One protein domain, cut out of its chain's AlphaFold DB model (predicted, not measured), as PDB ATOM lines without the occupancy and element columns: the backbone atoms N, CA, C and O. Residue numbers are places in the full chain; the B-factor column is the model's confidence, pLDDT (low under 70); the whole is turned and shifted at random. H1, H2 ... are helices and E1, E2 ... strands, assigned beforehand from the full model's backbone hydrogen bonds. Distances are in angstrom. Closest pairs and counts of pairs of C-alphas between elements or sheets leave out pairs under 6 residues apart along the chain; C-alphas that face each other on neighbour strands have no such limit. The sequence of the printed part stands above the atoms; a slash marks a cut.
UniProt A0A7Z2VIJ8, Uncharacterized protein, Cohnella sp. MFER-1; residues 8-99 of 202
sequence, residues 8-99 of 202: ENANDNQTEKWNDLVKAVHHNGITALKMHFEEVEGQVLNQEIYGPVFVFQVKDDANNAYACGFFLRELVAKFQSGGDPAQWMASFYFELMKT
ATOM      1  N   GLU A   8      59.146  40.245 184.939       49.19
ATOM      2  CA  GLU A   8      58.978  41.205 183.830       49.19
ATOM      3  C   GLU A   8      60.327  41.557 183.170       49.19
ATOM      4  O   GLU A   8      60.486  41.430 181.958       49.19
ATOM      5  N   ASN A   9      61.369  41.828 183.965       51.12
ATOM      6  CA  ASN A   9      62.688  42.238 183.452       51.12
ATOM      7  C   ASN A   9      63.450  41.149 182.669       51.12
ATOM      8  O   ASN A   9      64.318  41.458 181.852       51.12
ATOM      9  N   ALA A  10      63.187  39.866 182.936       56.19
ATOM     10  CA  ALA A  10      63.857  38.767 182.235       56.19
ATOM     11  C   ALA A  10      63.279  38.547 180.827       56.19
ATOM     12  O   ALA A  10      64.022  38.207 179.903       56.19
ATOM     13  N   ASN A  11      61.972  38.768 180.671       61.41
ATOM     14  CA  ASN A  11      61.249  38.558 179.421       61.41
ATOM     15  C   ASN A  11      61.493  39.708 178.425       61.41
ATOM     16  O   ASN A  11      61.689  39.471 177.230       61.41
ATOM     17  N   ASP A  12      61.597  40.939 178.935       68.81
ATOM     18  CA  ASP A  12      61.932  42.120 178.129       68.81
ATOM     19  C   ASP A  12      63.347  42.019 177.543       68.81
ATOM     20  O   ASP A  12      63.543  42.185 176.340       68.81
ATOM     21  N   ASN A  13      64.329  41.606 178.350       77.69
ATOM     22  CA  ASN A  13      65.721  41.467 177.909       77.69
ATOM     23  C   ASN A  13      65.909  40.348 176.860       77.69
ATOM     24  O   ASN A  13      66.763  40.441 175.979       77.69
ATOM     25  N   GLN A  14      65.116  39.270 176.920       80.06
ATOM     26  CA  GLN A  14      65.135  38.234 175.878       80.06
ATOM     27  C   GLN A  14      64.513  38.724 174.567       80.06
ATOM     28  O   GLN A  14      65.060  38.460 173.496       80.06
ATOM     29  N   THR A  15      63.414  39.472 174.652       85.44
ATOM     30  CA  THR A  15      62.729  40.039 173.483       85.44
ATOM     31  C   THR A  15      63.599  41.080 172.774       85.44
ATOM     32  O   THR A  15      63.706  41.069 171.547       85.44
ATOM     33  N   GLU A  16      64.284  41.941 173.529       88.12
ATOM     34  CA  GLU A  16      65.233  42.917 172.983       88.12
ATOM     35  C   GLU A  16      66.396  42.235 172.260       88.12
ATOM     36  O   GLU A  16      66.647  42.524 171.090       88.12
ATOM     37  N   LYS A  17      67.036  41.245 172.895       91.88
ATOM     38  CA  LYS A  17      68.122  40.473 172.270       91.88
ATOM     39  C   LYS A  17      67.681  39.755 170.999       91.88
ATOM     40  O   LYS A  17      68.452  39.678 170.044       91.88
ATOM     41  N   TRP A  18      66.459  39.227 170.975       92.19
ATOM     42  CA  TRP A  18      65.900  38.593 169.784       92.19
ATOM     43  C   TRP A  18      65.716  39.593 168.639       92.19
ATOM     44  O   TRP A  18      66.141  39.338 167.511       92.19
ATOM     45  N   ASN A  19      65.142  40.760 168.932       94.06
ATOM     46  CA  ASN A  19      64.960  41.820 167.945       94.06
ATOM     47  C   ASN A  19      66.299  42.344 167.413       94.06
ATOM     48  O   ASN A  19      66.429  42.596 166.214       94.06
ATOM     49  N   ASP A  20      67.298  42.477 168.282       95.88
ATOM     50  CA  ASP A  20      68.639  42.903 167.894       95.88
ATOM     51  C   ASP A  20      69.335  41.864 167.015       95.88
ATOM     52  O   ASP A  20      69.948  42.230 166.012       95.88
ATOM     53  N   LEU A  21      69.169  40.569 167.311       96.06
ATOM     54  CA  LEU A  21      69.646  39.492 166.444       96.06
ATOM     55  C   LEU A  21      69.017  39.581 165.048       96.06
ATOM     56  O   LEU A  21      69.737  39.551 164.051       96.06
ATOM     57  N   VAL A  22      67.689  39.718 164.960       97.44
ATOM     58  CA  VAL A  22      66.987  39.813 163.668       97.44
ATOM     59  C   VAL A  22      67.462  41.035 162.879       97.44
ATOM     60  O   VAL A  22      67.776  40.913 161.696       97.44
ATOM     61  N   LYS A  23      67.589  42.201 163.524       97.56
ATOM     62  CA  LYS A  23      68.112  43.419 162.880       97.56
ATOM     63  C   LYS A  23      69.549  43.239 162.394       97.56
ATOM     64  O   LYS A  23      69.856  43.627 161.269       97.56
ATOM     65  N   ALA A  24      70.416  42.647 163.215       97.69
ATOM     66  CA  ALA A  24      71.810  42.414 162.861       97.69
ATOM     67  C   ALA A  24      71.930  41.471 161.657       97.69
ATOM     68  O   ALA A  24      72.665  41.763 160.718       97.69
ATOM     69  N   VAL A  25      71.164  40.378 161.638       97.88
ATOM     70  CA  VAL A  25      71.163  39.423 160.521       97.88
ATOM     71  C   VAL A  25      70.616  40.057 159.239       97.88
ATOM     72  O   VAL A  25      71.212  39.878 158.178       97.88
ATOM     73  N   HIS A  26      69.542  40.851 159.324       98.44
ATOM     74  CA  HIS A  26      69.004  41.593 158.175       98.44
ATOM     75  C   HIS A  26      70.033  42.572 157.602       98.44
ATOM     76  O   HIS A  26      70.303  42.556 156.401       98.44
ATOM     77  N   HIS A  27      70.658  43.371 158.471       98.19
ATOM     78  CA  HIS A  27      71.683  44.334 158.083       98.19
ATOM     79  C   HIS A  27      72.906  43.659 157.449       98.19
ATOM     80  O   HIS A  27      73.390  44.106 156.405       98.19
ATOM     81  N   ASN A  28      73.382  42.565 158.047       97.94
ATOM     82  CA  ASN A  28      74.512  41.801 157.528       97.94
ATOM     83  C   ASN A  28      74.185  41.183 156.165       97.94
ATOM     84  O   ASN A  28      75.028  41.229 155.277       97.94
ATOM     85  N   GLY A  29      72.962  40.677 155.969       98.19
ATOM     86  CA  GLY A  29      72.511  40.147 154.680       98.19
ATOM     87  C   GLY A  29      72.514  41.196 153.566       98.19
ATOM     88  O   GLY A  29      73.075  40.954 152.500       98.19
ATOM     89  N   ILE A  30      71.975  42.396 153.829       98.50
ATOM     90  CA  ILE A  30      72.029  43.512 152.867       98.50
ATOM     91  C   ILE A  30      73.481  43.889 152.561       98.50
ATOM     92  O   ILE A  30      73.845  44.054 151.400       98.50
ATOM     93  N   THR A  31      74.309  44.038 153.595       98.00
ATOM     94  CA  THR A  31      75.707  44.461 153.442       98.00
ATOM     95  C   THR A  31      76.516  43.444 152.641       98.00
ATOM     96  O   THR A  31      77.268  43.833 151.753       98.00
ATOM     97  N   ALA A  32      76.318  42.154 152.910       98.00
ATOM     98  CA  ALA A  32      76.975  41.066 152.200       98.00
ATOM     99  C   ALA A  32      76.581  41.043 150.714       98.00
ATOM    100  O   ALA A  32      77.447  41.019 149.845       98.00
ATOM    101  N   LEU A  33      75.285  41.138 150.399       98.50
ATOM    102  CA  LEU A  33      74.820  41.160 149.008       98.50
ATOM    103  C   LEU A  33      75.272  42.413 148.246       98.50
ATOM    104  O   LEU A  33      75.571  42.323 147.056       98.50
ATOM    105  N   LYS A  34      75.411  43.559 148.922       98.19
ATOM    106  CA  LYS A  34      75.944  44.794 148.320       98.19
ATOM    107  C   LYS A  34      77.404  44.703 147.875       98.19
ATOM    108  O   LYS A  34      77.881  45.595 147.182       98.19
ATOM    109  N   MET A  35      78.120  43.642 148.245       97.12
ATOM    110  CA  MET A  35      79.447  43.362 147.692       97.12
ATOM    111  C   MET A  35      79.389  42.861 146.241       97.12
ATOM    112  O   MET A  35      80.401  42.918 145.548       97.12
ATOM    113  N   HIS A  36      78.226  42.379 145.792       97.56
ATOM    114  CA  HIS A  36      78.027  41.777 144.471       97.56
ATOM    115  C   HIS A  36      76.954  42.479 143.628       97.56
ATOM    116  O   HIS A  36      77.008  42.388 142.407       97.56
ATOM    117  N   PHE A  37      76.004  43.177 144.258       97.50
ATOM    118  CA  PHE A  37      74.879  43.828 143.584       97.50
ATOM    119  C   PHE A  37      74.753  45.291 144.021       97.50
ATOM    120  O   PHE A  37      74.839  45.594 145.211       97.50
ATOM    121  N   GLU A  38      74.514  46.201 143.076       96.06
ATOM    122  CA  GLU A  38      74.370  47.634 143.381       96.06
ATOM    123  C   GLU A  38      73.079  47.927 144.161       96.06
ATOM    124  O   GLU A  38      73.086  48.626 145.180       96.06
ATOM    125  N   GLU A  39      71.966  47.352 143.703       96.19
ATOM    126  CA  GLU A  39      70.649  47.514 144.307       96.19
ATOM    127  C   GLU A  39      70.265  46.264 145.097       96.19
ATOM    128  O   GLU A  39      70.050  45.193 144.530       96.19
ATOM    129  N   VAL A  40      70.157  46.422 146.419       98.06
ATOM    130  CA  VAL A  40      69.719  45.371 147.343       98.06
ATOM    131  C   VAL A  40      68.655  45.929 148.274       98.06
ATOM    132  O   VAL A  40      68.913  46.853 149.052       98.06
ATOM    133  N   GLU A  41      67.479  45.318 148.234       97.94
ATOM    134  CA  GLU A  41      66.388  45.540 149.176       97.94
ATOM    135  C   GLU A  41      66.198  44.295 150.041       97.94
ATOM    136  O   GLU A  41      66.503  43.178 149.627       97.94
ATOM    137  N   GLY A  42      65.693  44.468 151.260       97.50
ATOM    138  CA  GLY A  42      65.490  43.353 152.174       97.50
ATOM    139  C   GLY A  42      64.286  43.562 153.069       97.50
ATOM    140  O   GLY A  42      64.096  44.645 153.618       97.50
ATOM    141  N   GLN A  43      63.541  42.495 153.314       97.56
ATOM    142  CA  GLN A  43      62.440  42.452 154.268       97.56
ATOM    143  C   GLN A  43      62.528  41.195 155.133       97.56
ATOM    144  O   GLN A  43      63.161  40.205 154.760       97.56
ATOM    145  N   VAL A  44      61.879  41.233 156.293       97.62
ATOM    146  CA  VAL A  44      61.774  40.084 157.193       97.62
ATOM    147  C   VAL A  44      60.312  39.674 157.271       97.62
ATOM    148  O   VAL A  44      59.451  40.487 157.603       97.62
ATOM    149  N   LEU A  45      60.041  38.413 156.960       94.88
ATOM    150  CA  LEU A  45      58.738  37.777 157.109       94.88
ATOM    151  C   LEU A  45      58.809  36.817 158.292       94.88
ATOM    152  O   LEU A  45      59.827  36.163 158.488       94.88
ATOM    153  N   ASN A  46      57.741  36.700 159.074       93.75
ATOM    154  CA  ASN A  46      57.686  35.710 160.147       93.75
ATOM    155  C   ASN A  46      56.792  34.544 159.720       93.75
ATOM    156  O   ASN A  46      55.604  34.742 159.473       93.75
ATOM    157  N   GLN A  47      57.364  33.348 159.622       92.31
ATOM    158  CA  GLN A  47      56.630  32.118 159.341       92.31
ATOM    159  C   GLN A  47      56.335  31.370 160.642       92.31
ATOM    160  O   GLN A  47      57.161  31.348 161.549       92.31
ATOM    161  N   GLU A  48      55.173  30.725 160.722       89.50
ATOM    162  CA  GLU A  48      54.720  30.029 161.933       89.50
ATOM    163  C   GLU A  48      55.684  28.916 162.372       89.50
ATOM    164  O   GLU A  48      56.029  28.828 163.546       89.50
ATOM    165  N   ILE A  49      56.171  28.113 161.420       90.31
ATOM    166  CA  ILE A  49      57.035  26.955 161.705       90.31
ATOM    167  C   ILE A  49      58.514  27.355 161.832       90.31
ATOM    168  O   ILE A  49      59.244  26.778 162.635       90.31
ATOM    169  N   TYR A  50      58.975  28.336 161.052       92.69
ATOM    170  CA  TYR A  50      60.409  28.639 160.915       92.69
ATOM    171  C   TYR A  50      60.847  29.958 161.554       92.69
ATOM    172  O   TYR A  50      62.041  30.260 161.579       92.69
ATOM    173  N   GLY A  51      59.904  30.750 162.066       94.31
ATOM    174  CA  GLY A  51      60.180  32.074 162.606       94.31
ATOM    175  C   GLY A  51      60.631  33.062 161.519       94.31
ATOM    176  O   GLY A  51      60.096  33.034 160.405       94.31
ATOM    177  N   PRO A  52      61.596  33.953 161.818       96.88
ATOM    178  CA  PRO A  52      62.067  34.958 160.875       96.88
ATOM    179  C   PRO A  52      62.729  34.355 159.629       96.88
ATOM    180  O   PRO A  52      63.725  33.627 159.703       96.88
ATOM    181  N   VAL A  53      62.201  34.745 158.474       97.81
ATOM    182  CA  VAL A  53      62.730  34.484 157.138       97.81
ATOM    183  C   VAL A  53      63.088  35.816 156.493       97.81
ATOM    184  O   VAL A  53      62.275  36.737 156.422       97.81
ATOM    185  N   PHE A  54      64.320  35.917 156.016       98.56
ATOM    186  CA  PHE A  54      64.871  37.115 155.400       98.56
ATOM    187  C   PHE A  54      64.729  36.986 153.894       98.56
ATOM    188  O   PHE A  54      65.279  36.062 153.305       98.56
ATOM    189  N   VAL A  55      63.989  37.897 153.276       98.50
ATOM    190  CA  VAL A  55      63.827  37.948 151.824       98.50
ATOM    191  C   VAL A  55      64.608  39.141 151.322       98.50
ATOM    192  O   VAL A  55      64.292  40.273 151.692       98.50
ATOM    193  N   PHE A  56      65.594  38.895 150.466       98.69
ATOM    194  CA  PHE A  56      66.320  39.960 149.788       98.69
ATOM    195  C   PHE A  56      65.991  39.956 148.300       98.69
ATOM    196  O   PHE A  56      65.816  38.899 147.683       98.69
ATOM    197  N   GLN A  57      65.905  41.152 147.738       98.62
ATOM    198  CA  GLN A  57      65.729  41.387 146.318       98.62
ATOM    199  C   GLN A  57      66.964  42.103 145.789       98.62
ATOM    200  O   GLN A  57      67.390  43.102 146.367       98.62
ATOM    201  N   VAL A  58      67.506  41.602 144.685       98.31
ATOM    202  CA  VAL A  58      68.598  42.240 143.945       98.31
ATOM    203  C   VAL A  58      68.161  42.496 142.510       98.31
ATOM    204  O   VAL A  58      67.175  41.905 142.052       98.31
ATOM    205  N   LYS A  59      68.891  43.349 141.793       97.56
ATOM    206  CA  LYS A  59      68.678  43.558 140.360       97.56
ATOM    207  C   LYS A  59      69.894  43.169 139.531       97.56
ATOM    208  O   LYS A  59      71.020  43.301 140.000       97.56
ATOM    209  N   ASP A  60      69.634  42.682 138.319       94.56
ATOM    210  CA  ASP A  60      70.661  42.534 137.285       94.56
ATOM    211  C   ASP A  60      70.922  43.868 136.556       94.56
ATOM    212  O   ASP A  60      70.220  44.861 136.765       94.56
ATOM    213  N   ASP A  61      71.911  43.877 135.661       92.56
ATOM    214  CA  ASP A  61      72.279  45.049 134.851       92.56
ATOM    215  C   ASP A  61      71.142  45.526 133.925       92.56
ATOM    216  O   ASP A  61      71.097  46.686 133.514       92.56
ATOM    217  N   ALA A  62      70.198  44.637 133.597       94.62
ATOM    218  CA  ALA A  62      68.995  44.950 132.830       94.62
ATOM    219  C   ALA A  62      67.841  45.459 133.717       94.62
ATOM    220  O   ALA A  62      66.734  45.687 133.220       94.62
ATOM    221  N   ASN A  63      68.100  45.689 135.010       95.12
ATOM    222  CA  ASN A  63      67.152  46.167 136.012       95.12
ATOM    223  C   ASN A  63      65.978  45.191 136.263       95.12
ATOM    224  O   ASN A  63      64.927  45.594 136.769       95.12
ATOM    225  N   ASN A  64      66.151  43.899 135.959       97.44
ATOM    226  CA  ASN A  64      65.213  42.852 136.357       97.44
ATOM    227  C   ASN A  64      65.442  42.464 137.819       97.44
ATOM    228  O   ASN A  64      66.578  42.293 138.256       97.44
ATOM    229  N   ALA A  65      64.359  42.281 138.573       97.56
ATOM    230  CA  ALA A  65      64.418  41.974 139.998       97.56
ATOM    231  C   ALA A  65      64.368  40.464 140.279       97.56
ATOM    232  O   ALA A  65      63.507  39.752 139.756       97.56
ATOM    233  N   TYR A  66      65.233  39.991 141.174       98.50
ATOM    234  CA  TYR A  66      65.295  38.603 141.641       98.50
ATOM    235  C   TYR A  66      65.171  38.582 143.159       98.50
ATOM    236  O   TYR A  66      65.929  39.260 143.851       98.50
ATOM    237  N   ALA A  67      64.226  37.807 143.682       98.38
ATOM    238  CA  ALA A  67      63.975  37.680 145.112       98.38
ATOM    239  C   ALA A  67      64.339  36.275 145.601       98.38
ATOM    240  O   ALA A  67      63.954  35.286 144.979       98.38
ATOM    241  N   CYS A  68      65.031  36.185 146.736       98.44
ATOM    242  CA  CYS A  68      65.407  34.920 147.367       98.44
ATOM    243  C   CYS A  68      65.273  35.023 148.892       98.44
ATOM    244  O   CYS A  68      65.483  36.093 149.471       98.44
ATOM    245  N   GLY A  69      64.881  33.921 149.531       98.12
ATOM    246  CA  GLY A  69      64.657  33.834 150.970       98.12
ATOM    247  C   GLY A  69      65.688  32.985 151.715       98.12
ATOM    248  O   GLY A  69      66.216  32.001 151.196       98.12
ATOM    249  N   PHE A  70      65.937  33.350 152.970       98.12
ATOM    250  CA  PHE A  70      66.933  32.728 153.838       98.12
ATOM    251  C   PHE A  70      66.398  32.566 155.259       98.12
ATOM    252  O   PHE A  70      65.780  33.480 155.813       98.12
ATOM    253  N   PHE A  71      66.663  31.419 155.880       97.50
ATOM    254  CA  PHE A  71      66.266  31.180 157.267       97.50
ATOM    255  C   PHE A  71      67.234  31.851 158.243       97.50
ATOM    256  O   PHE A  71      68.446  31.855 158.024       97.50
ATOM    257  N   LEU A  72      66.721  32.339 159.381       96.88
ATOM    258  CA  LEU A  72      67.549  32.945 160.432       96.88
ATOM    259  C   LEU A  72      68.733  32.057 160.831       96.88
ATOM    260  O   LEU A  72      69.876  32.509 160.854       96.88
ATOM    261  N   ARG A  73      68.461  30.784 161.138       93.69
ATOM    262  CA  ARG A  73      69.482  29.840 161.612       93.69
ATOM    263  C   ARG A  73      70.586  29.622 160.580       93.69
ATOM    264  O   ARG A  73      71.750  29.512 160.955       93.69
ATOM    265  N   GLU A  74      70.219  29.573 159.303       94.12
ATOM    266  CA  GLU A  74      71.157  29.414 158.195       94.12
ATOM    267  C   GLU A  74      72.084  30.629 158.096       94.12
ATOM    268  O   GLU A  74      73.303  30.470 158.113       94.12
ATOM    269  N   LEU A  75      71.517  31.840 158.083       96.69
ATOM    270  CA  LEU A  75      72.306  33.069 158.018       96.69
ATOM    271  C   LEU A  75      73.233  33.216 159.223       96.69
ATOM    272  O   LEU A  75      74.412  33.508 159.049       96.69
ATOM    273  N   VAL A  76      72.734  32.969 160.438       96.31
ATOM    274  CA  VAL A  76      73.559  33.022 161.654       96.31
ATOM    275  C   VAL A  76      74.734  32.054 161.549       96.31
ATOM    276  O   VAL A  76      75.873  32.464 161.768       96.31
ATOM    277  N   ALA A  77      74.484  30.801 161.158       94.94
ATOM    278  CA  ALA A  77      75.543  29.813 160.991       94.94
ATOM    279  C   ALA A  77      76.570  30.259 159.941       94.94
ATOM    280  O   ALA A  77      77.773  30.170 160.181       94.94
ATOM    281  N   LYS A  78      76.118  30.798 158.802       95.00
ATOM    282  CA  LYS A  78      77.011  31.272 157.737       95.00
ATOM    283  C   LYS A  78      77.859  32.455 158.188       95.00
ATOM    284  O   LYS A  78      79.079  32.374 158.065       95.00
ATOM    285  N   PHE A  79      77.264  33.475 158.807       95.69
ATOM    286  CA  PHE A  79      77.996  34.634 159.335       95.69
ATOM    287  C   PHE A  79      78.982  34.278 160.458       95.69
ATOM    288  O   PHE A  79      79.936  35.019 160.680       95.69
ATOM    289  N   GLN A  80      78.791  33.149 161.143       94.19
ATOM    290  CA  GLN A  80      79.687  32.675 162.204       94.19
ATOM    291  C   GLN A  80      80.730  31.647 161.733       94.19
ATOM    292  O   GLN A  80      81.680  31.373 162.462       94.19
ATOM    293  N   SER A  81      80.581  31.079 160.532       89.12
ATOM    294  CA  SER A  81      81.384  29.936 160.059       89.12
ATOM    295  C   SER A  81      82.823  30.259 159.633       89.12
ATOM    296  O   SER A  81      83.572  29.343 159.302       89.12
ATOM    297  N   GLY A  82      83.225  31.535 159.605       80.56
ATOM    298  CA  GLY A  82      84.554  31.960 159.140       80.56
ATOM    299  C   GLY A  82      84.790  31.823 157.627       80.56
ATOM    300  O   GLY A  82      85.895  32.106 157.170       80.56
ATOM    301  N   GLY A  83      83.780  31.392 156.861       89.06
ATOM    302  CA  GLY A  83      83.796  31.385 155.393       89.06
ATOM    303  C   GLY A  83      83.491  32.758 154.787       89.06
ATOM    304  O   GLY A  83      83.670  33.784 155.441       89.06
ATOM    305  N   ASP A  84      82.986  32.770 153.549       94.81
ATOM    306  CA  ASP A  84      82.523  33.979 152.853       94.81
ATOM    307  C   ASP A  84      80.983  33.979 152.712       94.81
ATOM    308  O   ASP A  84      80.430  33.397 151.769       94.81
ATOM    309  N   PRO A  85      80.253  34.599 153.660       95.44
ATOM    310  CA  PRO A  85      78.802  34.722 153.589       95.44
ATOM    311  C   PRO A  85      78.322  35.532 152.383       95.44
ATOM    312  O   PRO A  85      77.230  35.257 151.895       95.44
ATOM    313  N   ALA A  86      79.104  36.506 151.903       97.00
ATOM    314  CA  ALA A  86      78.719  37.342 150.769       97.00
ATOM    315  C   ALA A  86      78.707  36.527 149.482       97.00
ATOM    316  O   ALA A  86      77.677  36.475 148.807       97.00
ATOM    317  N   GLN A  87      79.787  35.789 149.220       97.50
ATOM    318  CA  GLN A  87      79.851  34.877 148.084       97.50
ATOM    319  C   GLN A  87      78.765  33.796 148.171       97.50
ATOM    320  O   GLN A  87      78.089  33.509 147.182       97.50
ATOM    321  N   TRP A  88      78.562  33.210 149.356       96.69
ATOM    322  CA  TRP A  88      77.544  32.180 149.549       96.69
ATOM    323  C   TRP A  88      76.128  32.716 149.289       96.69
ATOM    324  O   TRP A  88      75.383  32.105 148.526       96.69
ATOM    325  N   MET A  89      75.760  33.874 149.844       97.94
ATOM    326  CA  MET A  89      74.451  34.482 149.582       97.94
ATOM    327  C   MET A  89      74.291  34.886 148.111       97.94
ATOM    328  O   MET A  89      73.227  34.667 147.537       97.94
ATOM    329  N   ALA A  90      75.334  35.439 147.485       97.88
ATOM    330  CA  ALA A  90      75.287  35.859 146.086       97.88
ATOM    331  C   ALA A  90      75.110  34.680 145.120       97.88
ATOM    332  O   ALA A  90      74.463  34.836 144.085       97.88
ATOM    333  N   SER A  91      75.618  33.492 145.471       97.31
ATOM    334  CA  SER A  91      75.501  32.292 144.634       97.31
ATOM    335  C   SER A  91      74.051  31.945 144.276       97.31
ATOM    336  O   SER A  91      73.777  31.643 143.119       97.31
ATOM    337  N   PHE A  92      73.102  32.111 145.206       97.56
ATOM    338  CA  PHE A  92      71.680  31.876 144.927       97.56
ATOM    339  C   PHE A  92      71.147  32.801 143.836       97.56
ATOM    340  O   PHE A  92      70.366  32.378 142.994       97.56
ATOM    341  N   TYR A  93      71.582  34.059 143.814       98.06
ATOM    342  CA  TYR A  93      71.143  35.019 142.806       98.06
ATOM    343  C   TYR A  93      71.775  34.752 141.448       98.06
ATOM    344  O   TYR A  93      71.069  34.815 140.449       98.06
ATOM    345  N   PHE A  94      73.058  34.385 141.401       97.12
ATOM    346  CA  PHE A  94      73.690  33.975 140.146       97.12
ATOM    347  C   PHE A  94      73.009  32.746 139.537       97.12
ATOM    348  O   PHE A  94      72.804  32.703 138.326       97.12
ATOM    349  N   GLU A  95      72.592  31.787 140.365       95.88
ATOM    350  CA  GLU A  95      71.788  30.649 139.912       95.88
ATOM    351  C   GLU A  95      70.408  31.086 139.395       95.88
ATOM    352  O   GLU A  95      69.999  30.670 138.312       95.88
ATOM    353  N   LEU A  96      69.706  31.983 140.101       96.44
ATOM    354  CA  LEU A  96      68.414  32.515 139.641       96.44
ATOM    355  C   LEU A  96      68.529  33.295 138.320       96.44
ATOM    356  O   LEU A  96      67.633  33.193 137.484       96.44
ATOM    357  N   MET A  97      69.625  34.031 138.127       96.44
ATOM    358  CA  MET A  97      69.911  34.848 136.941       96.44
ATOM    359  C   MET A  97      70.307  34.031 135.707       96.44
ATOM    360  O   MET A  97      70.362  34.589 134.613       96.44
ATOM    361  N   LYS A  98      70.519  32.710 135.825       95.19
ATOM    362  CA  LYS A  98      70.619  31.829 134.644       95.19
ATOM    363  C   LYS A  98      69.344  31.861 133.797       95.19
ATOM    364  O   LYS A  98      69.400  31.572 132.603       95.19
ATOM    365  N   THR A  99      68.215  32.226 134.405       93.12
ATOM    366  CA  THR A  99      66.962  32.516 133.711       93.12
ATOM    367  C   THR A  99      66.731  34.024 133.697       93.12
ATOM    368  O   THR A  99      66.441  34.622 134.731       93.12
TER     369      THR A  99
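AT A GLANCE: This is residues 8 to 99 of the 202 residues of an uncharacterized protein of Cohnella sp. MFER-1 (UniProt A0A7Z2VIJ8). A long helix, H1, runs along one face of a twisted wall of three strands, and its residues 8 to 20 stick out as a free arm. H3 packs slantwise on the same face, making two layers, helices on one face of a sheet; the short H2 only grazes the sheet. The printed part has 92 residues, with three named helices and three named strands in the order H1 E1 E2 E3 H2 H3, class mixed; the sheet E1 - E2 - E3 is a meander, each strand the antiparallel neighbour of the one before. It is only just compact, close to loose, with a radius of gyration of the C-alphas of 14.5 A, and spans 52 by 28 by 22 A.

HOW THE PARTS SIT: H1, residues 8 to 33, is on the sheet at a height of 9.7 A, over E1, residues 40 to 47, and E2, residues 51 to 59; its closest C-alphas to E2 are those of His 26 and Phe 54, 6.7 A. The hairpin E1 and E2 has N 43 and O 55 within hydrogen-bond range at 2.9 A. E2 and E3, residues 65 to 71, form another hairpin, with N 56 and O 68 at 3.0 A. H2, residues 72 to 80, touches residues 22 to 29 of H1, closest at the C-alphas of Val 25 and Leu 75, 6.9 A. H3, residues 85 to 96, is over E2 and E3 at a height of 9.6 A. Its residues 85 to 90 touch residues 29 to 33 of H1 at a steep tilt of 61 degrees, closest at the C-alphas of Ala 32 and Ala 86, 4.4 A. Every O i to N i+4 pair is within hydrogen-bond range in H2, 21 of 22 in H1 and 6 of 8 in H3.

IN THESE COORDINATES: H1 begins at C-alpha 8 (58.978, 41.205, 183.830) and is 38.3 A long; E1, E2 and E3 are 22.2 A, 26.4 A and 20.4 A. H2 is 12.3 A long, and H3, 17.5 A, ends at C-alpha 96 (68.414, 32.515, 139.641).

THE WHOLE: The C-alphas of Glu 8 and Ala 62, the two farthest apart, are 52.1 A apart. The printed part has no cut and no long link; residues 8 to 12 have pLDDT under 70.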